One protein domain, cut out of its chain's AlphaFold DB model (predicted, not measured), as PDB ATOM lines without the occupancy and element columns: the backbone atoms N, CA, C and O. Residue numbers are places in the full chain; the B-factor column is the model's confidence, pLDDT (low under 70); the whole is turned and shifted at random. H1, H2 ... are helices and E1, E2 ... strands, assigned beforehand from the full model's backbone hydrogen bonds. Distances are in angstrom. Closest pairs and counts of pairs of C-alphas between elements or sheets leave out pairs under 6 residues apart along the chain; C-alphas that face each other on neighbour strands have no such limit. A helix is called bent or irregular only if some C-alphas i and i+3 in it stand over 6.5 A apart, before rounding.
ATOM      1  N   ASP A  14      -8.556 -24.380  85.141       80.69
ATOM      2  CA  ASP A  14      -7.376 -23.874  85.840       80.69
ATOM      3  C   ASP A  14      -6.086 -24.503  85.293       80.69
ATOM      4  O   ASP A  14      -5.151 -23.781  84.936       80.69
ATOM      5  N   ASP A  15      -6.064 -25.822  85.070       87.69
ATOM      6  CA  ASP A  15      -4.931 -26.517  84.438       87.69
ATOM      7  C   ASP A  15      -4.626 -25.976  83.029       87.69
ATOM      8  O   ASP A  15      -3.465 -25.833  82.616       87.69
ATOM      9  N   ARG A  16      -5.670 -25.658  82.252       91.50
ATOM     10  CA  ARG A  16      -5.512 -25.092  80.904       91.50
ATOM     11  C   ARG A  16      -4.931 -23.689  80.950       91.50
ATOM     12  O   ARG A  16      -4.079 -23.388  80.107       91.50
ATOM     13  N   LEU A  17      -5.393 -22.858  81.882       93.31
ATOM     14  CA  LEU A  17      -4.881 -21.509  82.082       93.31
ATOM     15  C   LEU A  17      -3.424 -21.555  82.552       93.31
ATOM     16  O   LEU A  17      -2.581 -20.915  81.928       93.31
ATOM     17  N   ALA A  18      -3.098 -22.373  83.554       94.81
ATOM     18  CA  ALA A  18      -1.737 -22.548  84.062       94.81
ATOM     19  C   ALA A  18      -0.762 -22.973  82.954       94.81
ATOM     20  O   ALA A  18       0.284 -22.351  82.754       94.81
ATOM     21  N   ALA A  19      -1.139 -23.967  82.147       95.81
ATOM     22  CA  ALA A  19      -0.324 -24.388  81.011       95.81
ATOM     23  C   ALA A  19      -0.149 -23.273  79.963       95.81
ATOM     24  O   ALA A  19       0.859 -23.231  79.253       95.81
ATOM     25  N   GLU A  20      -1.140 -22.393  79.808       96.94
ATOM     26  CA  GLU A  20      -1.054 -21.264  78.885       96.94
ATOM     27  C   GLU A  20      -0.211 -20.112  79.431       96.94
ATOM     28  O   GLU A  20       0.511 -19.487  78.657       96.94
ATOM     29  N   ILE A  21      -0.232 -19.883  80.744       97.44
ATOM     30  CA  ILE A  21       0.644 -18.929  81.429       97.44
ATOM     31  C   ILE A  21       2.110 -19.292  81.171       97.44
ATOM     32  O   ILE A  21       2.883 -18.430  80.750       97.44
ATOM     33  N   GLU A  22       2.485 -20.561  81.340       97.88
ATOM     34  CA  GLU A  22       3.861 -21.012  81.091       97.88
ATOM     35  C   GLU A  22       4.266 -20.838  79.623       97.88
ATOM     36  O   GLU A  22       5.292 -20.229  79.319       97.88
ATOM     37  N   ARG A  23       3.411 -21.254  78.680       97.50
ATOM     38  CA  ARG A  23       3.673 -21.028  77.247       97.50
ATOM     39  C   ARG A  23       3.813 -19.546  76.905       97.50
ATOM     40  O   ARG A  23       4.647 -19.177  76.084       97.50
ATOM     41  N   HIS A  24       2.999 -18.691  77.513       98.00
ATOM     42  CA  HIS A  24       3.060 -17.253  77.292       98.00
ATOM     43  C   HIS A  24       4.373 -16.650  77.814       98.00
ATOM     44  O   HIS A  24       5.014 -15.859  77.116       98.00
ATOM     45  N   ARG A  25       4.812 -17.060  79.011       97.44
ATOM     46  CA  ARG A  25       6.114 -16.676  79.584       97.44
ATOM     47  C   ARG A  25       7.263 -17.090  78.673       97.44
ATOM     48  O   ARG A  25       8.184 -16.305  78.447       97.44
ATOM     49  N   ASP A  26       7.175 -18.279  78.091       97.88
ATOM     50  CA  ASP A  26       8.183 -18.806  77.176       97.88
ATOM     51  C   ASP A  26       8.328 -17.968  75.904       97.88
ATOM     52  O   ASP A  26       9.454 -17.663  75.500       97.88
ATOM     53  N   LEU A  27       7.210 -17.524  75.316       97.19
ATOM     54  CA  LEU A  27       7.212 -16.615  74.163       97.19
ATOM     55  C   LEU A  27       7.876 -15.272  74.497       97.19
ATOM     56  O   LEU A  27       8.638 -14.726  73.699       97.19
ATOM     57  N   LEU A  28       7.625 -14.749  75.698       97.00
ATOM     58  CA  LEU A  28       8.166 -13.466  76.148       97.00
ATOM     59  C   LEU A  28       9.613 -13.536  76.640       97.00
ATOM     60  O   LEU A  28      10.266 -12.494  76.731       97.00
ATOM     61  N   ARG A  29      10.146 -14.730  76.915       96.50
ATOM     62  CA  ARG A  29      11.467 -14.920  77.529       96.50
ATOM     63  C   ARG A  29      12.571 -14.142  76.813       96.50
ATOM     64  O   ARG A  29      13.335 -13.417  77.447       96.50
ATOM     65  N   LYS A  30      12.646 -14.262  75.484       95.25
ATOM     66  CA  LYS A  30      13.667 -13.582  74.672       95.25
ATOM     67  C   LYS A  30      13.432 -12.061  74.581       95.25
ATOM     68  O   LYS A  30      14.374 -11.330  74.894       95.25
ATOM     69  N   PRO A  31      12.235 -11.558  74.208       95.56
ATOM     70  CA  PRO A  31      11.946 -10.121  74.216       95.56
ATOM     71  C   PRO A  31      12.221  -9.441  75.565       95.56
ATOM     72  O   PRO A  31      12.800  -8.356  75.597       95.56
ATOM     73  N   VAL A  32      11.845 -10.086  76.674       96.62
ATOM     74  CA  VAL A  32      12.036  -9.558  78.032       96.62
ATOM     75  C   VAL A  32      13.515  -9.525  78.409       96.62
ATOM     76  O   VAL A  32      13.987  -8.508  78.916       96.62
ATOM     77  N   ALA A  33      14.274 -10.583  78.118       96.00
ATOM     78  CA  ALA A  33      15.716 -10.591  78.360       96.00
ATOM     79  C   ALA A  33      16.430  -9.473  77.584       96.00
ATOM     80  O   ALA A  33      17.290  -8.783  78.131       96.00
ATOM     81  N   GLU A  34      16.049  -9.252  76.324       95.19
ATOM     82  CA  GLU A  34      16.610  -8.173  75.510       95.19
ATOM     83  C   GLU A  34      16.215  -6.786  76.036       95.19
ATOM     84  O   GLU A  34      17.051  -5.885  76.097       95.19
ATOM     85  N   HIS A  35      14.971  -6.609  76.489       94.88
ATOM     86  CA  HIS A  35      14.543  -5.374  77.145       94.88
ATOM     87  C   HIS A  35      15.398  -5.068  78.382       94.88
ATOM     88  O   HIS A  35      15.925  -3.961  78.501       94.88
ATOM     89  N   TRP A  36      15.621  -6.054  79.256       96.31
ATOM     90  CA  TRP A  36      16.460  -5.878  80.445       96.31
ATOM     91  C   TRP A  36      17.919  -5.575  80.112       96.31
ATOM     92  O   TRP A  36      18.518  -4.729  80.771       96.31
ATOM     93  N   ARG A  37      18.480  -6.167  79.049       95.81
ATOM     94  CA  ARG A  37      19.815  -5.787  78.551       95.81
ATOM     95  C   ARG A  37      19.876  -4.312  78.161       95.81
ATOM     96  O   ARG A  37      20.826  -3.621  78.520       95.81
ATOM     97  N   ARG A  38      18.854  -3.797  77.469       93.69
ATOM     98  CA  ARG A  38      18.779  -2.366  77.117       93.69
ATOM     99  C   ARG A  38      18.620  -1.475  78.348       93.69
ATOM    100  O   ARG A  38      19.204  -0.394  78.388       93.69
ATOM    101  N   VAL A  39      17.846  -1.907  79.341       95.06
ATOM    102  CA  VAL A  39      17.680  -1.183  80.610       95.06
ATOM    103  C   VAL A  39      19.004  -1.115  81.372       95.06
ATOM    104  O   VAL A  39      19.392  -0.024  81.782       95.06
ATOM    105  N   ASP A  40      19.740  -2.224  81.472       96.44
ATOM    106  CA  ASP A  40      21.065  -2.270  82.100       96.44
ATOM    107  C   ASP A  40      22.047  -1.292  81.437       96.44
ATOM    108  O   ASP A  40      22.683  -0.482  82.112       96.44
ATOM    109  N   LEU A  41      22.094  -1.270  80.101       95.00
ATOM    110  CA  LEU A  41      22.926  -0.316  79.361       95.00
ATOM    111  C   LEU A  41      22.582   1.146  79.690       95.00
ATOM    112  O   LEU A  41      23.486   1.969  79.815       95.00
ATOM    113  N   ARG A  42      21.295   1.475  79.868       93.31
ATOM    114  CA  ARG A  42      20.851   2.834  80.239       93.31
ATOM    115  C   ARG A  42      21.199   3.180  81.687       93.31
ATOM    116  O   ARG A  42      21.553   4.326  81.964       93.31
ATOM    117  N   ILE A  43      21.122   2.203  82.592       95.62
ATOM    118  CA  ILE A  43      21.445   2.360  84.017       95.62
ATOM    119  C   ILE A  43      22.907   2.762  84.210       95.62
ATOM    120  O   ILE A  43      23.178   3.669  84.994       95.62
ATOM    121  N   ARG A  44      23.836   2.159  83.455       93.94
ATOM    122  CA  ARG A  44      25.285   2.430  83.566       93.94
ATOM    123  C   ARG A  44      25.656   3.905  83.393       93.94
ATOM    124  O   ARG A  44      26.649   4.349  83.955       93.94
ATOM    125  N   SER A  45      24.868   4.657  82.628       92.44
ATOM    126  CA  SER A  45      25.075   6.089  82.376       92.44
ATOM    127  C   SER A  45      24.159   7.012  83.191       92.44
ATOM    128  O   SER A  45      24.210   8.227  83.015       92.44
ATOM    129  N   ALA A  46      23.280   6.470  84.037       93.38
ATOM    130  CA  ALA A  46      22.257   7.239  84.740       93.38
ATOM    131  C   ALA A  46      22.676   7.601  86.174       93.38
ATOM    132  O   ALA A  46      23.337   6.822  86.861       93.38
ATOM    133  N   ALA A  47      22.221   8.760  86.659       94.75
ATOM    134  CA  ALA A  47      22.364   9.140  88.065       94.75
ATOM    135  C   ALA A  47      21.611   8.152  88.985       94.75
ATOM    136  O   ALA A  47      20.552   7.661  88.587       94.75
ATOM    137  N   PRO A  48      22.065   7.901  90.230       91.12
ATOM    138  CA  PRO A  48      21.481   6.874  91.105       91.12
ATOM    139  C   PRO A  48      19.960   6.979  91.306       91.12
ATOM    140  O   PRO A  48      19.249   5.980  91.225       91.12
ATOM    141  N   ALA A  49      19.431   8.196  91.477       90.75
ATOM    142  CA  ALA A  49      17.988   8.420  91.605       90.75
ATOM    143  C   ALA A  49      17.202   8.005  90.343       90.75
ATOM    144  O   ALA A  49      16.072   7.527  90.433       90.75
ATOM    145  N   VAL A  50      17.810   8.147  89.162       93.69
ATOM    146  CA  VAL A  50      17.217   7.770  87.869       93.69
ATOM    147  C   VAL A  50      17.291   6.258  87.652       93.69
ATOM    148  O   VAL A  50      16.362   5.682  87.088       93.69
ATOM    149  N   GLN A  51      18.342   5.592  88.138       93.56
ATOM    150  CA  GLN A  51      18.493   4.137  88.015       93.56
ATOM    151  C   GLN A  51      17.314   3.388  88.653       93.56
ATOM    152  O   GLN A  51      16.713   2.528  88.009       93.56
ATOM    153  N   TYR A  52      16.922   3.770  89.874       92.31
ATOM    154  CA  TYR A  52      15.767   3.176  90.559       92.31
ATOM    155  C   TYR A  52      14.472   3.324  89.744       92.31
ATOM    156  O   TYR A  52      13.694   2.374  89.617       92.31
ATOM    157  N   LEU A  53      14.249   4.502  89.152       94.38
ATOM    158  CA  LEU A  53      13.064   4.763  88.334       94.38
ATOM    159  C   LEU A  53      13.052   3.918  87.057       94.38
ATOM    160  O   LEU A  53      12.003   3.378  86.711       94.38
ATOM    161  N   LEU A  54      14.202   3.751  86.397       92.75
ATOM    162  CA  LEU A  54      14.326   2.918  85.198       92.75
ATOM    163  C   LEU A  54      13.991   1.453  85.487       92.75
ATOM    164  O   LEU A  54      13.203   0.860  84.754       92.75
ATOM    165  N   VAL A  55      14.527   0.888  86.574       94.81
ATOM    166  CA  VAL A  55      14.233  -0.497  86.980       94.81
ATOM    167  C   VAL A  55      12.750  -0.663  87.306       94.81
ATOM    168  O   VAL A  55      12.102  -1.582  86.811       94.81
ATOM    169  N   LYS A  56      12.185   0.256  88.098       94.75
ATOM    170  CA  LYS A  56      10.770   0.207  88.487       94.75
ATOM    171  C   LYS A  56       9.836   0.331  87.286       94.75
ATOM    172  O   LYS A  56       8.814  -0.350  87.228       94.75
ATOM    173  N   GLN A  57      10.167   1.204  86.337       92.94
ATOM    174  CA  GLN A  57       9.402   1.361  85.107       92.94
ATOM    175  C   GLN A  57       9.492   0.102  84.242       92.94
ATOM    176  O   GLN A  57       8.455  -0.397  83.820       92.94
ATOM    177  N   ALA A  58      10.694  -0.437  84.029       93.19
ATOM    178  CA  ALA A  58      10.898  -1.663  83.259       93.19
ATOM    179  C   ALA A  58      10.128  -2.852  83.854       93.19
ATOM    180  O   ALA A  58       9.427  -3.547  83.121       93.19
ATOM    181  N   GLY A  59      10.167  -3.022  85.180       94.50
ATOM    182  CA  GLY A  59       9.387  -4.046  85.882       94.50
ATOM    183  C   GLY A  59       7.892  -3.937  85.582       94.50
ATOM    184  O   GLY A  59       7.306  -4.868  85.046       94.50
ATOM    185  N   ARG A  60       7.300  -2.751  85.782       91.88
ATOM    186  CA  ARG A  60       5.870  -2.516  85.498       91.88
ATOM    187  C   ARG A  60       5.485  -2.785  84.044       91.88
ATOM    188  O   ARG A  60       4.372  -3.232  83.776       91.88
ATOM    189  N   LEU A  61       6.372  -2.458  83.102       90.25
ATOM    190  CA  LEU A  61       6.136  -2.711  81.683       90.25
ATOM    191  C   LEU A  61       6.109  -4.216  81.399       90.25
ATOM    192  O   LEU A  61       5.199  -4.674  80.711       90.25
ATOM    193  N   VAL A  62       7.055  -4.974  81.961       93.81
ATOM    194  CA  VAL A  62       7.100  -6.439  81.843       93.81
ATOM    195  C   VAL A  62       5.889  -7.083  82.517       93.81
ATOM    196  O   VAL A  62       5.241  -7.917  81.890       93.81
ATOM    197  N   ASP A  63       5.514  -6.654  83.721       92.31
ATOM    198  CA  ASP A  63       4.337  -7.172  84.436       92.31
ATOM    199  C   ASP A  63       3.058  -6.990  83.611       92.31
ATOM    200  O   ASP A  63       2.215  -7.880  83.527       92.31
ATOM    201  N   GLY A  64       2.936  -5.851  82.921       90.44
ATOM    202  CA  GLY A  64       1.815  -5.574  82.029       90.44
ATOM    203  C   GLY A  64       1.729  -6.505  80.814       90.44
ATOM    204  O   GLY A  64       0.673  -6.553  80.177       90.44
ATOM    205  N   LEU A  65       2.802  -7.214  80.459       93.88
ATOM    206  CA  LEU A  65       2.808  -8.173  79.354       93.88
ATOM    207  C   LEU A  65       2.351  -9.565  79.776       93.88
ATOM    208  O   LEU A  65       1.847 -10.290  78.928       93.88
ATOM    209  N   LEU A  66       2.527  -9.932  81.045       95.69
ATOM    210  CA  LEU A  66       2.315 -11.293  81.517       95.69
ATOM    211  C   LEU A  66       0.835 -11.614  81.750       95.69
ATOM    212  O   LEU A  66       0.022 -10.758  82.107       95.69
ATOM    213  N   ILE A  67       0.508 -12.900  81.610       96.31
ATOM    214  CA  ILE A  67      -0.741 -13.451  82.129       96.31
ATOM    215  C   ILE A  67      -0.562 -13.669  83.635       96.31
ATOM    216  O   ILE A  67       0.166 -14.557  84.076       96.31
ATOM    217  N   ASP A  68      -1.217 -12.817  84.411       94.31
ATOM    218  CA  ASP A  68      -1.414 -12.965  85.853       94.31
ATOM    219  C   ASP A  68      -2.594 -13.912  86.146       94.31
ATOM    220  O   ASP A  68      -3.674 -13.722  85.587       94.31
ATOM    221  N   ALA A  69      -2.388 -14.936  86.978       90.88
ATOM    222  CA  ALA A  69      -3.379 -15.988  87.217       90.88
ATOM    223  C   ALA A  69      -4.622 -15.490  87.970       90.88
ATOM    224  O   ALA A  69      -5.730 -15.922  87.671       90.88
ATOM    225  N   GLU A  70      -4.460 -14.559  88.911       90.75
ATOM    226  CA  GLU A  70      -5.572 -14.037  89.707       90.75
ATOM    227  C   GLU A  70      -6.385 -13.030  88.893       90.75
ATOM    228  O   GLU A  70      -7.611 -13.120  88.791       90.75
ATOM    229  N   ARG A  71      -5.690 -12.092  88.243       91.81
ATOM    230  CA  ARG A  71      -6.301 -11.045  87.419       91.81
ATOM    231  C   ARG A  71      -6.957 -11.602  86.160       91.81
ATOM    232  O   ARG A  71      -7.906 -10.999  85.658       91.81
ATOM    233  N   HIS A  72      -6.443 -12.708  85.630       94.69
ATOM    234  CA  HIS A  72      -6.930 -13.324  84.396       94.69
ATOM    235  C   HIS A  72      -7.523 -14.718  84.628       94.69
ATOM    236  O   HIS A  72      -7.544 -15.526  83.703       94.69
ATOM    237  N   ARG A  73      -8.050 -14.991  85.828       91.19
ATOM    238  CA  ARG A  73      -8.751 -16.251  86.134       91.19
ATOM    239  C   ARG A  73      -9.896 -16.554  85.155       91.19
ATOM    240  O   ARG A  73     -10.113 -17.695  84.780       91.19
ATOM    241  N   ASP A  74     -10.570 -15.505  84.676       91.44
ATOM    242  CA  ASP A  74     -11.715 -15.585  83.760       91.44
ATOM    243  C   ASP A  74     -11.298 -15.431  82.277       91.44
ATOM    244  O   ASP A  74     -12.118 -15.095  81.418       91.44
ATOM    245  N   LEU A  75     -10.009 -15.606  81.955       94.44
ATOM    246  CA  LEU A  75      -9.496 -15.478  80.591       94.44
ATOM    247  C   LEU A  75     -10.064 -16.579  79.689       94.44
ATOM    248  O   LEU A  75      -9.829 -17.765  79.911       94.44
ATOM    249  N   ASP A  76     -10.716 -16.188  78.594       94.75
ATOM    250  CA  ASP A  76     -11.086 -17.140  77.546       94.75
ATOM    251  C   ASP A  76      -9.822 -17.611  76.802       94.75
ATOM    252  O   ASP A  76      -9.289 -16.942  75.909       94.75
ATOM    253  N   VAL A  77      -9.328 -18.790  77.192       95.44
ATOM    254  CA  VAL A  77      -8.119 -19.412  76.637       95.44
ATOM    255  C   VAL A  77      -8.268 -19.722  75.143       95.44
ATOM    256  O   VAL A  77      -7.287 -19.634  74.401       95.44
ATOM    257  N   ASP A  78      -9.468 -20.064  74.668       94.94
ATOM    258  CA  ASP A  78      -9.694 -20.374  73.253       94.94
ATOM    259  C   ASP A  78      -9.630 -19.101  72.400       94.94
ATOM    260  O   ASP A  78      -9.000 -19.098  71.337       94.94
ATOM    261  N   ALA A  79     -10.220 -18.008  72.888       95.75
ATOM    262  CA  ALA A  79     -10.132 -16.694  72.264       95.75
ATOM    263  C   ALA A  79      -8.697 -16.146  72.280       95.75
ATOM    264  O   ALA A  79      -8.201 -15.701  71.241       95.75
ATOM    265  N   TYR A  80      -7.987 -16.267  73.407       96.62
ATOM    266  CA  TYR A  80      -6.570 -15.907  73.505       96.62
ATOM    267  C   TYR A  80      -5.729 -16.671  72.471       96.62
ATOM    268  O   TYR A  80      -4.959 -16.065  71.722       96.62
ATOM    269  N   ARG A  81      -5.915 -17.996  72.370       96.00
ATOM    270  CA  ARG A  81      -5.201 -18.839  71.397       96.00
ATOM    271  C   ARG A  81      -5.528 -18.454  69.964       96.00
ATOM    272  O   ARG A  81      -4.614 -18.361  69.156       96.00
ATOM    273  N   ALA A  82      -6.797 -18.203  69.647       95.12
ATOM    274  CA  ALA A  82      -7.197 -17.790  68.304       95.12
ATOM    275  C   ALA A  82      -6.470 -16.509  67.866       95.12
ATOM    276  O   ALA A  82      -5.981 -16.427  66.741       95.12
ATOM    277  N   VAL A  83      -6.342 -15.535  68.771       94.88
ATOM    278  CA  VAL A  83      -5.629 -14.284  68.498       94.88
ATOM    279  C   VAL A  83      -4.115 -14.501  68.404       94.88
ATOM    280  O   VAL A  83      -3.496 -14.027  67.449       94.88
ATOM    281  N   ARG A  84      -3.527 -15.238  69.355       95.69
ATOM    282  CA  ARG A  84      -2.096 -15.592  69.372       95.69
ATOM    283  C   ARG A  84      -1.671 -16.294  68.086       95.69
ATOM    284  O   ARG A  84      -0.671 -15.919  67.486       95.69
ATOM    285  N   ASP A  85      -2.452 -17.281  67.663       94.19
ATOM    286  CA  ASP A  85      -2.176 -18.110  66.488       94.19
ATOM    287  C   ASP A  85      -2.489 -17.366  65.172       94.19
ATOM    288  O   ASP A  85      -2.297 -17.912  64.088       94.19
ATOM    289  N   GLY A  86      -2.984 -16.123  65.244       91.69
ATOM    290  CA  GLY A  86      -3.295 -15.308  64.072       91.69
ATOM    291  C   GLY A  86      -4.471 -15.833  63.250       91.69
ATOM    292  O   GLY A  86      -4.522 -15.586  62.045       91.69
ATOM    293  N   VAL A  87      -5.418 -16.542  63.877       92.56
ATOM    294  CA  VAL A  87      -6.614 -17.047  63.193       92.56
ATOM    295  C   VAL A  87      -7.373 -15.868  62.569       92.56
ATOM    296  O   VAL A  87      -7.624 -14.878  63.262       92.56
ATOM    297  N   PRO A  88      -7.764 -15.946  61.282       89.88
ATOM    298  CA  PRO A  88      -8.537 -14.890  60.644       89.88
ATOM    299  C   PRO A  88      -9.836 -14.600  61.399       89.88
ATOM    300  O   PRO A  88     -10.593 -15.511  61.747       89.88
ATOM    301  N   VAL A  89     -10.107 -13.313  61.620       89.81
ATOM    302  CA  VAL A  89     -11.304 -12.841  62.319       89.81
ATOM    303  C   VAL A  89     -12.154 -11.954  61.423       89.81
ATOM    304  O   VAL A  89     -11.637 -11.148  60.651       89.81
ATOM    305  N   ARG A  90     -13.475 -12.058  61.576       90.06
ATOM    306  CA  ARG A  90     -14.445 -11.096  61.038       90.06
ATOM    307  C   ARG A  90     -14.999 -10.248  62.175       90.06
ATOM    308  O   ARG A  90     -15.293 -10.783  63.240       90.06
ATOM    309  N   TYR A  91     -15.172  -8.948  61.963       88.81
ATOM    310  CA  TYR A  91     -15.875  -8.117  62.937       88.81
ATOM    311  C   TYR A  91     -17.387  -8.227  62.717       88.81
ATOM    312  O   TYR A  91     -17.898  -7.891  61.649       88.81
ATOM    313  N   ASP A  92     -18.105  -8.721  63.721       89.62
ATOM    314  CA  ASP A  92     -19.560  -8.732  63.745       89.62
ATOM    315  C   ASP A  92     -20.055  -7.421  64.359       89.62
ATOM    316  O   ASP A  92     -20.069  -7.247  65.579       89.62
ATOM    317  N   ALA A  93     -20.467  -6.482  63.504       86.81
ATOM    318  CA  ALA A  93     -20.912  -5.160  63.937       86.81
ATOM    319  C   ALA A  93     -22.195  -5.189  64.785       86.81
ATOM    320  O   ALA A  93     -22.395  -4.292  65.604       86.81
ATOM    321  N   ARG A  94     -23.053  -6.210  64.623       89.69
ATOM    322  CA  ARG A  94     -24.296  -6.335  65.403       89.69
ATOM    323  C   ARG A  94     -23.988  -6.720  66.841       89.69
ATOM    324  O   ARG A  94     -24.565  -6.164  67.768       89.69
ATOM    325  N   ARG A  95     -23.057  -7.659  67.013       88.94
ATOM    326  CA  ARG A  95     -22.629  -8.162  68.324       88.94
ATOM    327  C   ARG A  95     -21.473  -7.363  68.925       88.94
ATOM    328  O   ARG A  95     -21.170  -7.548  70.096       88.94
ATOM    329  N   ARG A  96     -20.845  -6.487  68.133       88.75
ATOM    330  CA  ARG A  96     -19.642  -5.710  68.473       88.75
ATOM    331  C   ARG A  96     -18.494  -6.593  68.974       88.75
ATOM    332  O   ARG A  96     -17.809  -6.254  69.932       88.75
ATOM    333  N   VAL A  97     -18.288  -7.736  68.320       91.25
ATOM    334  CA  VAL A  97     -17.222  -8.696  68.650       91.25
ATOM    335  C   VAL A  97     -16.479  -9.141  67.403       91.25
ATOM    336  O   VAL A  97     -17.022  -9.125  66.297       91.25
ATOM    337  N   PHE A  98     -15.240  -9.580  67.584       91.19
ATOM    338  CA  PHE A  98     -14.539 -10.336  66.558       91.19
ATOM    339  C   PHE A  98     -14.957 -11.802  66.642       91.19
ATOM    340  O   PHE A  98     -15.097 -12.358  67.729       91.19
ATOM    341  N   VAL A  99     -15.158 -12.427  65.490       93.44
ATOM    342  CA  VAL A  99     -15.502 -13.843  65.384       93.44
ATOM    343  C   VAL A  99     -14.406 -14.541  64.595       93.44
ATOM    344  O   VAL A  99     -14.178 -14.213  63.429       93.44
ATOM    345  N   ALA A 100     -13.737 -15.494  65.237       93.56
ATOM    346  CA  ALA A 100     -12.805 -16.413  64.596       93.56
ATOM    347  C   ALA A 100     -13.510 -17.740  64.300       93.56
ATOM    348  O   ALA A 100     -14.386 -18.169  65.055       93.56
ATOM    349  N   GLN A 101     -13.104 -18.410  63.223       92.31
ATOM    350  CA  GLN A 101     -13.552 -19.769  62.918       92.31
ATOM    351  C   GLN A 101     -12.419 -20.752  63.183       92.31
ATOM    352  O   GLN A 101     -11.336 -20.626  62.608       92.31
ATOM    353  N   ARG A 102     -12.671 -21.756  64.028       84.94
ATOM    354  CA  ARG A 102     -11.745 -22.873  64.250       84.94
ATOM    355  C   ARG A 102     -12.473 -24.183  63.977       84.94
ATOM    356  O   ARG A 102     -13.209 -24.701  64.817       84.94
ATOM    357  N   GLY A 103     -12.295 -24.708  62.766       85.69
ATOM    358  CA  GLY A 103     -13.100 -25.826  62.275       85.69
ATOM    359  C   GLY A 103     -14.573 -25.419  62.168       85.69
ATOM    360  O   GLY A 103     -14.893 -24.467  61.469       85.69
ATOM    361  N   ARG A 104     -15.462 -26.130  62.873       86.31
ATOM    362  CA  ARG A 104     -16.909 -25.834  62.916       86.31
ATOM    363  C   ARG A 104     -17.334 -24.955  64.100       86.31
ATOM    364  O   ARG A 104     -18.524 -24.718  64.274       86.31
ATOM    365  N   ARG A 105     -16.391 -24.529  64.945       90.25
ATOM    366  CA  ARG A 105     -16.676 -23.754  66.156       90.25
ATOM    367  C   ARG A 105     -16.374 -22.277  65.926       90.25
ATOM    368  O   ARG A 105     -15.256 -21.924  65.545       90.25
ATOM    369  N   GLU A 106     -17.352 -21.436  66.249       93.81
ATOM    370  CA  GLU A 106     -17.146 -19.995  66.372       93.81
ATOM    371  C   GLU A 106     -16.471 -19.675  67.709       93.81
ATOM    372  O   GLU A 106     -16.877 -20.174  68.761       93.81
ATOM    373  N   ILE A 107     -15.453 -18.820  67.666       95.44
ATOM    374  CA  ILE A 107     -14.781 -18.274  68.846       95.44
ATOM    375  C   ILE A 107     -15.032 -16.770  68.857       95.44
ATOM    376  O   ILE A 107     -14.764 -16.080  67.871       95.44
ATOM    377  N   LEU A 108     -15.573 -16.271  69.964       94.62
ATOM    378  CA  LEU A 108     -15.906 -14.863  70.139       94.62
ATOM    379  C   LEU A 108     -14.759 -14.179  70.872       94.62
ATOM    380  O   LEU A 108     -14.317 -14.657  71.908       94.62
ATOM    381  N   ILE A 109     -14.292 -13.060  70.340       93.62
ATOM    382  CA  ILE A 109     -13.173 -12.302  70.891       93.62
ATOM    383  C   ILE A 109     -13.672 -10.883  71.147       93.62
ATOM    384  O   ILE A 109     -14.115 -10.195  70.214       93.62
ATOM    385  N   ARG A 110     -13.617 -10.433  72.404       91.12
ATOM    386  CA  ARG A 110     -14.061  -9.081  72.747       91.12
ATOM    387  C   ARG A 110     -13.018  -8.065  72.268       91.12
ATOM    388  O   ARG A 110     -11.819  -8.294  72.431       91.12
ATOM    389  N   PRO A 111     -13.431  -6.942  71.651       87.38
ATOM    390  CA  PRO A 111     -12.491  -5.947  71.133       87.38
ATOM    391  C   PRO A 111     -11.565  -5.337  72.198       87.38
ATOM    392  O   PRO A 111     -10.414  -5.015  71.895       87.38
ATOM    393  N   ASP A 112     -12.061  -5.213  73.424       86.81
ATOM    394  CA  ASP A 112     -11.414  -4.674  74.623       86.81
ATOM    395  C   ASP A 112     -11.001  -5.764  75.634       86.81
ATOM    396  O   ASP A 112     -10.481  -5.459  76.707       86.81
ATOM    397  N   GLY A 113     -11.209  -7.037  75.289       90.00
ATOM    398  CA  GLY A 113     -10.942  -8.170  76.165       90.00
ATOM    399  C   GLY A 113      -9.453  -8.426  76.413       90.00
ATOM    400  O   GLY A 113      -8.593  -8.194  75.550       90.00
ATOM    401  N   ALA A 114      -9.143  -8.954  77.601       92.88
ATOM    402  CA  ALA A 114      -7.784  -9.333  77.981       92.88
ATOM    403  C   ALA A 114      -7.220 -10.412  77.043       92.88
ATOM    404  O   ALA A 114      -6.052 -10.346  76.664       92.88
ATOM    405  N   GLU A 115      -8.067 -11.338  76.591       94.31
ATOM    406  CA  GLU A 115      -7.743 -12.399  75.641       94.31
ATOM    407  C   GLU A 115      -7.172 -11.849  74.334       94.31
ATOM    408  O   GLU A 115      -6.175 -12.353  73.813       94.31
ATOM    409  N   ARG A 116      -7.739 -10.743  73.845       93.00
ATOM    410  CA  ARG A 116      -7.308 -10.110  72.603       93.00
ATOM    411  C   ARG A 116      -5.980  -9.397  72.775       93.00
ATOM    412  O   ARG A 116      -5.066  -9.583  71.972       93.00
ATOM    413  N   ARG A 117      -5.856  -8.596  73.834       94.12
ATOM    414  CA  ARG A 117      -4.620  -7.870  74.138       94.12
ATOM    415  C   ARG A 117      -3.452  -8.836  74.365       94.12
ATOM    416  O   ARG A 117      -2.407  -8.678  73.738       94.12
ATOM    417  N   LEU A 118      -3.634  -9.834  75.228       95.75
ATOM    418  CA  LEU A 118      -2.608 -10.825  75.566       95.75
ATOM    419  C   LEU A 118      -2.285 -11.732  74.375       95.75
ATOM    420  O   LEU A 118      -1.118 -12.050  74.156       95.75
ATOM    421  N   GLY A 119      -3.280 -12.093  73.558       95.75
ATOM    422  CA  GLY A 119      -3.060 -12.855  72.329       95.75
ATOM    423  C   GLY A 119      -2.202 -12.088  71.317       95.75
ATOM    424  O   GLY A 119      -1.268 -12.650  70.752       95.75
ATOM    425  N   ILE A 120      -2.451 -10.785  71.133       94.81
ATOM    426  CA  ILE A 120      -1.627  -9.928  70.262       94.81
ATOM    427  C   ILE A 120      -0.201  -9.816  70.804       94.81
ATOM    428  O   ILE A 120       0.746  -9.953  70.034       94.81
ATOM    429  N   ILE A 121      -0.036  -9.621  72.117       96.06
ATOM    430  CA  ILE A 121       1.284  -9.611  72.771       96.06
ATOM    431  C   ILE A 121       2.040 -10.909  72.474       96.06
ATOM    432  O   ILE A 121       3.182 -10.862  72.019       96.06
ATOM    433  N   ALA A 122       1.391 -12.057  72.677       97.00
ATOM    434  CA  ALA A 122       1.986 -13.367  72.456       97.00
ATOM    435  C   ALA A 122       2.385 -13.585  70.989       97.00
ATOM    436  O   ALA A 122       3.480 -14.078  70.723       97.00
ATOM    437  N   ARG A 123       1.535 -13.169  70.041       95.44
ATOM    438  CA  ARG A 123       1.835 -13.239  68.603       95.44
ATOM    439  C   ARG A 123       3.062 -12.405  68.246       95.44
ATOM    440  O   ARG A 123       3.996 -12.910  67.641       95.44
ATOM    441  N   LEU A 124       3.091 -11.145  68.677       95.31
ATOM    442  CA  LEU A 124       4.215 -10.251  68.399       95.31
ATOM    443  C   LEU A 124       5.517 -10.749  69.047       95.31
ATOM    444  O   LEU A 124       6.585 -10.645  68.448       95.31
ATOM    445  N   ALA A 125       5.437 -11.321  70.249       96.00
ATOM    446  CA  ALA A 125       6.581 -11.948  70.901       96.00
ATOM    447  C   ALA A 125       7.101 -13.160  70.107       96.00
ATOM    448  O   ALA A 125       8.313 -13.286  69.922       96.00
ATOM    449  N   ALA A 126       6.200 -14.003  69.587       94.31
ATOM    450  CA  ALA A 126       6.547 -15.123  68.710       94.31
ATOM    451  C   ALA A 126       7.230 -14.652  67.412       94.31
ATOM    452  O   ALA A 126       8.205 -15.263  66.976       94.31
ATOM    453  N   ASP A 127       6.792 -13.516  66.864       93.19
ATOM    454  CA  ASP A 127       7.394 -12.862  65.694       93.19
ATOM    455  C   ASP A 127       8.735 -12.157  66.011       93.19
ATOM    456  O   ASP A 127       9.369 -11.565  65.135       93.19
ATOM    457  N   GLY A 128       9.197 -12.199  67.266       91.25
ATOM    458  CA  GLY A 128      10.459 -11.596  67.697       91.25
ATOM    459  C   GLY A 128      10.426 -10.068  67.795       91.25
ATOM    460  O   GLY A 128      11.481  -9.428  67.760       91.25
ATOM    461  N   VAL A 129       9.235  -9.478  67.911       93.62
ATOM    462  CA  VAL A 129       9.054  -8.037  68.124       93.62
ATOM    463  C   VAL A 129       9.564  -7.653  69.514       93.62
ATOM    464  O   VAL A 129       9.507  -8.432  70.466       93.62
ATOM    465  N   ASP A 130      10.113  -6.448  69.641       90.94
ATOM    466  CA  ASP A 130      10.674  -5.985  70.902       90.94
ATOM    467  C   ASP A 130       9.598  -5.452  71.861       90.94
ATOM    468  O   ASP A 130       8.551  -4.964  71.440       90.94
ATOM    469  N   VAL A 131       9.877  -5.512  73.167       92.00
ATOM    470  CA  VAL A 131       8.928  -5.150  74.240       92.00
ATOM    471  C   VAL A 131       8.314  -3.759  74.065       92.00
ATOM    472  O   VAL A 131       7.111  -3.603  74.258       92.00
ATOM    473  N   ASP A 132       9.101  -2.758  73.666       87.62
ATOM    474  CA  ASP A 132       8.604  -1.384  73.542       87.62
ATOM    475  C   ASP A 132       7.585  -1.268  72.388       87.62
ATOM    476  O   ASP A 132       6.535  -0.626  72.524       87.62
ATOM    477  N   GLN A 133       7.839  -1.953  71.267       89.81
ATOM    478  CA  GLN A 133       6.911  -2.023  70.138       89.81
ATOM    479  C   GLN A 133       5.684  -2.887  70.456       89.81
ATOM    480  O   GLN A 133       4.567  -2.490  70.116       89.81
ATOM    481  N   ILE A 134       5.858  -4.015  71.154       93.00
ATOM    482  CA  ILE A 134       4.750  -4.848  71.648       93.00
ATOM    483  C   ILE A 134       3.795  -4.005  72.497       93.00
ATOM    484  O   ILE A 134       2.590  -3.999  72.243       93.00
ATOM    485  N   LEU A 135       4.321  -3.260  73.472       86.31
ATOM    486  CA  LEU A 135       3.518  -2.422  74.362       86.31
ATOM    487  C   LEU A 135       2.811  -1.298  73.613       86.31
ATOM    488  O   LEU A 135       1.644  -1.027  73.878       86.31
ATOM    489  N   THR A 136       3.488  -0.686  72.643       88.81
ATOM    490  CA  THR A 136       2.886   0.340  71.786       88.81
ATOM    491  C   THR A 136       1.666  -0.214  71.049       88.81
ATOM    492  O   THR A 136       0.586   0.373  71.116       88.81
ATOM    493  N   VAL A 137       1.802  -1.373  70.395       86.44
ATOM    494  CA  VAL A 137       0.685  -2.010  69.680       86.44
ATOM    495  C   VAL A 137      -0.416  -2.427  70.654       86.44
ATOM    496  O   VAL A 137      -1.586  -2.157  70.393       86.44
ATOM    497  N   ALA A 138      -0.063  -3.025  71.792       84.25
ATOM    498  CA  ALA A 138      -1.028  -3.440  72.806       84.25
ATOM    499  C   ALA A 138      -1.850  -2.254  73.343       84.25
ATOM    500  O   ALA A 138      -3.064  -2.377  73.495       84.25
ATOM    501  N   THR A 139      -1.225  -1.097  73.575       83.00
ATOM    502  CA  THR A 139      -1.926   0.133  73.973       83.00
ATOM    503  C   THR A 139      -2.850   0.632  72.866       83.00
ATOM    504  O   THR A 139      -4.015   0.917  73.130       83.00
ATOM    505  N   VAL A 140      -2.382   0.680  71.613       83.19
ATOM    506  CA  VAL A 140      -3.210   1.119  70.473       83.19
ATOM    507  C   VAL A 140      -4.438   0.230  70.296       83.19
ATOM    508  O   VAL A 140      -5.524   0.746  70.056       83.19
ATOM    509  N   VAL A 141      -4.279  -1.083  70.442       77.94
ATOM    510  CA  VAL A 141      -5.349  -2.086  70.328       77.94
ATOM    511  C   VAL A 141      -6.432  -1.890  71.385       77.94
ATOM    512  O   VAL A 141      -7.609  -2.053  71.070       77.94
ATOM    513  N   VAL A 142      -6.045  -1.521  72.611       75.50
ATOM    514  CA  VAL A 142      -6.987  -1.192  73.691       75.50
ATOM    515  C   VAL A 142      -7.697   0.133  73.405       75.50
ATOM    516  O   VAL A 142      -8.911   0.220  73.553       75.50
ATOM    517  N   SER A 143      -6.968   1.161  72.959       76.00
ATOM    518  CA  SER A 143      -7.545   2.483  72.671       76.00
ATOM    519  C   SER A 143      -8.386   2.526  71.390       76.00
ATOM    520  O   SER A 143      -9.266   3.373  71.265       76.00
ATOM    521  N   HIS A 144      -8.133   1.621  70.442       76.12
ATOM    522  CA  HIS A 144      -8.818   1.541  69.152       76.12
ATOM    523  C   HIS A 144      -9.274   0.100  68.912       76.12
ATOM    524  O   HIS A 144      -8.611  -0.651  68.191       76.12
TER     525      HIS A 144
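This is residues 14 to 144 of the 173 residues of an uncharacterized protein of Nocardia wallacei (UniProt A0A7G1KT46). A long helical hairpin, H1b and H2, makes one end of the model, and a small three-stranded antiparallel sheet with H3 across one face makes the other. Between them H4 lies in the middle, with H3, H5 and the first arm of the bent helix H1 packed on it. The printed part has 131 residues with five named helices and three named strands, in the order H1 H2 H3 E1 E2 E3 H4 H5, and the class is mostly helix. The sheet runs E1 E2 E3, antiparallel throughout. The whole is elongated, spanning 57 by 32 by 26 A, and only just compact, close to loose, with a radius of gyration of the C-alphas of 16.6 A.

H1, residues 14 to 43, was assigned by its hydrogen bonds as one helix but is bent: C-alphas 27 and 30 are 7.2 A apart. Taken whole, it is the hub, touching four other helices. Its arms, H1a, residues 14 to 27, and H1b, residues 30 to 43, stand at a steep tilt of 55 degrees. H1b forms a helical hairpin with H2, residues 48 to 63: they touch, opposite ways at a shallow tilt of 12 degrees, the closest C-alphas being those of Ile 43 and Gln 51, 5.3 A apart. H3, residues 77 to 84, only just touches H1a, with 3 pairs of C-alphas within 8 A; the closest are those of Leu 17 and Val 77, 6.7 A. E1, residues 89 to 92, E2, residues 97 to 102, and E3, residues 105 to 109, form a meander, each strand the antiparallel neighbour of the one before. E1 and E2 are a hairpin, with N 90 and O 99 within hydrogen-bond range at 2.9 A. E2 and E3 are a hairpin too, with N 100 and O 107 at 2.9 A and N 109 and O 98 at 2.8 A. H3 is on the sheet at a height of 8.9 A, and runs across the strands at 79 degrees to E3 on the local plane. H4, residues 114 to 126, touches H3 at a steep tilt of 44 degrees; the closest C-alphas are those of Arg 84 and Gly 119, 4.1 A apart. H4 also touches H1a with residues 122 to 126 alone, the closest C-alphas being those of Leu 27 and Ala 126, 5.7 A apart. H4 and H5, residues 131 to 143, form a helical hairpin at a shallow tilt of 29 degrees, the closest C-alphas being those of Arg 117 and Ala 138, 5.9 A apart. H2 and H4 are apart. In H1a, H1b, H3, H4 and H5 every O i to N i+4 pair is within hydrogen-bond range; in H2, 11 of 12 are.

H1a begins at C-alpha 14, (-7.376, -23.874, 85.840); H1a and H1b each measure 20.0 A from first to last C-alpha. H2 measures 23.1 A and H3 10.2 A. E1, E2 and E3 measure 9.3, 15.8 and 12.9 A, and C-alpha 97, where E2 begins, is at (-17.222, -8.696, 68.650). H4 measures 18.0 A and H5 18.2 A, and H5 ends at C-alpha 143, (-7.545, 2.483, 72.671).

The two C-alphas farthest apart are those of Ala 47 and Arg 104, 58.3 A. The printed part has no cut. The link from H2 to H3, residues 64 to 76, is long; the others are tight. The mean pLDDT of the printed part is 92.3, H5 has a mean of 85, and no printed residue is under 70.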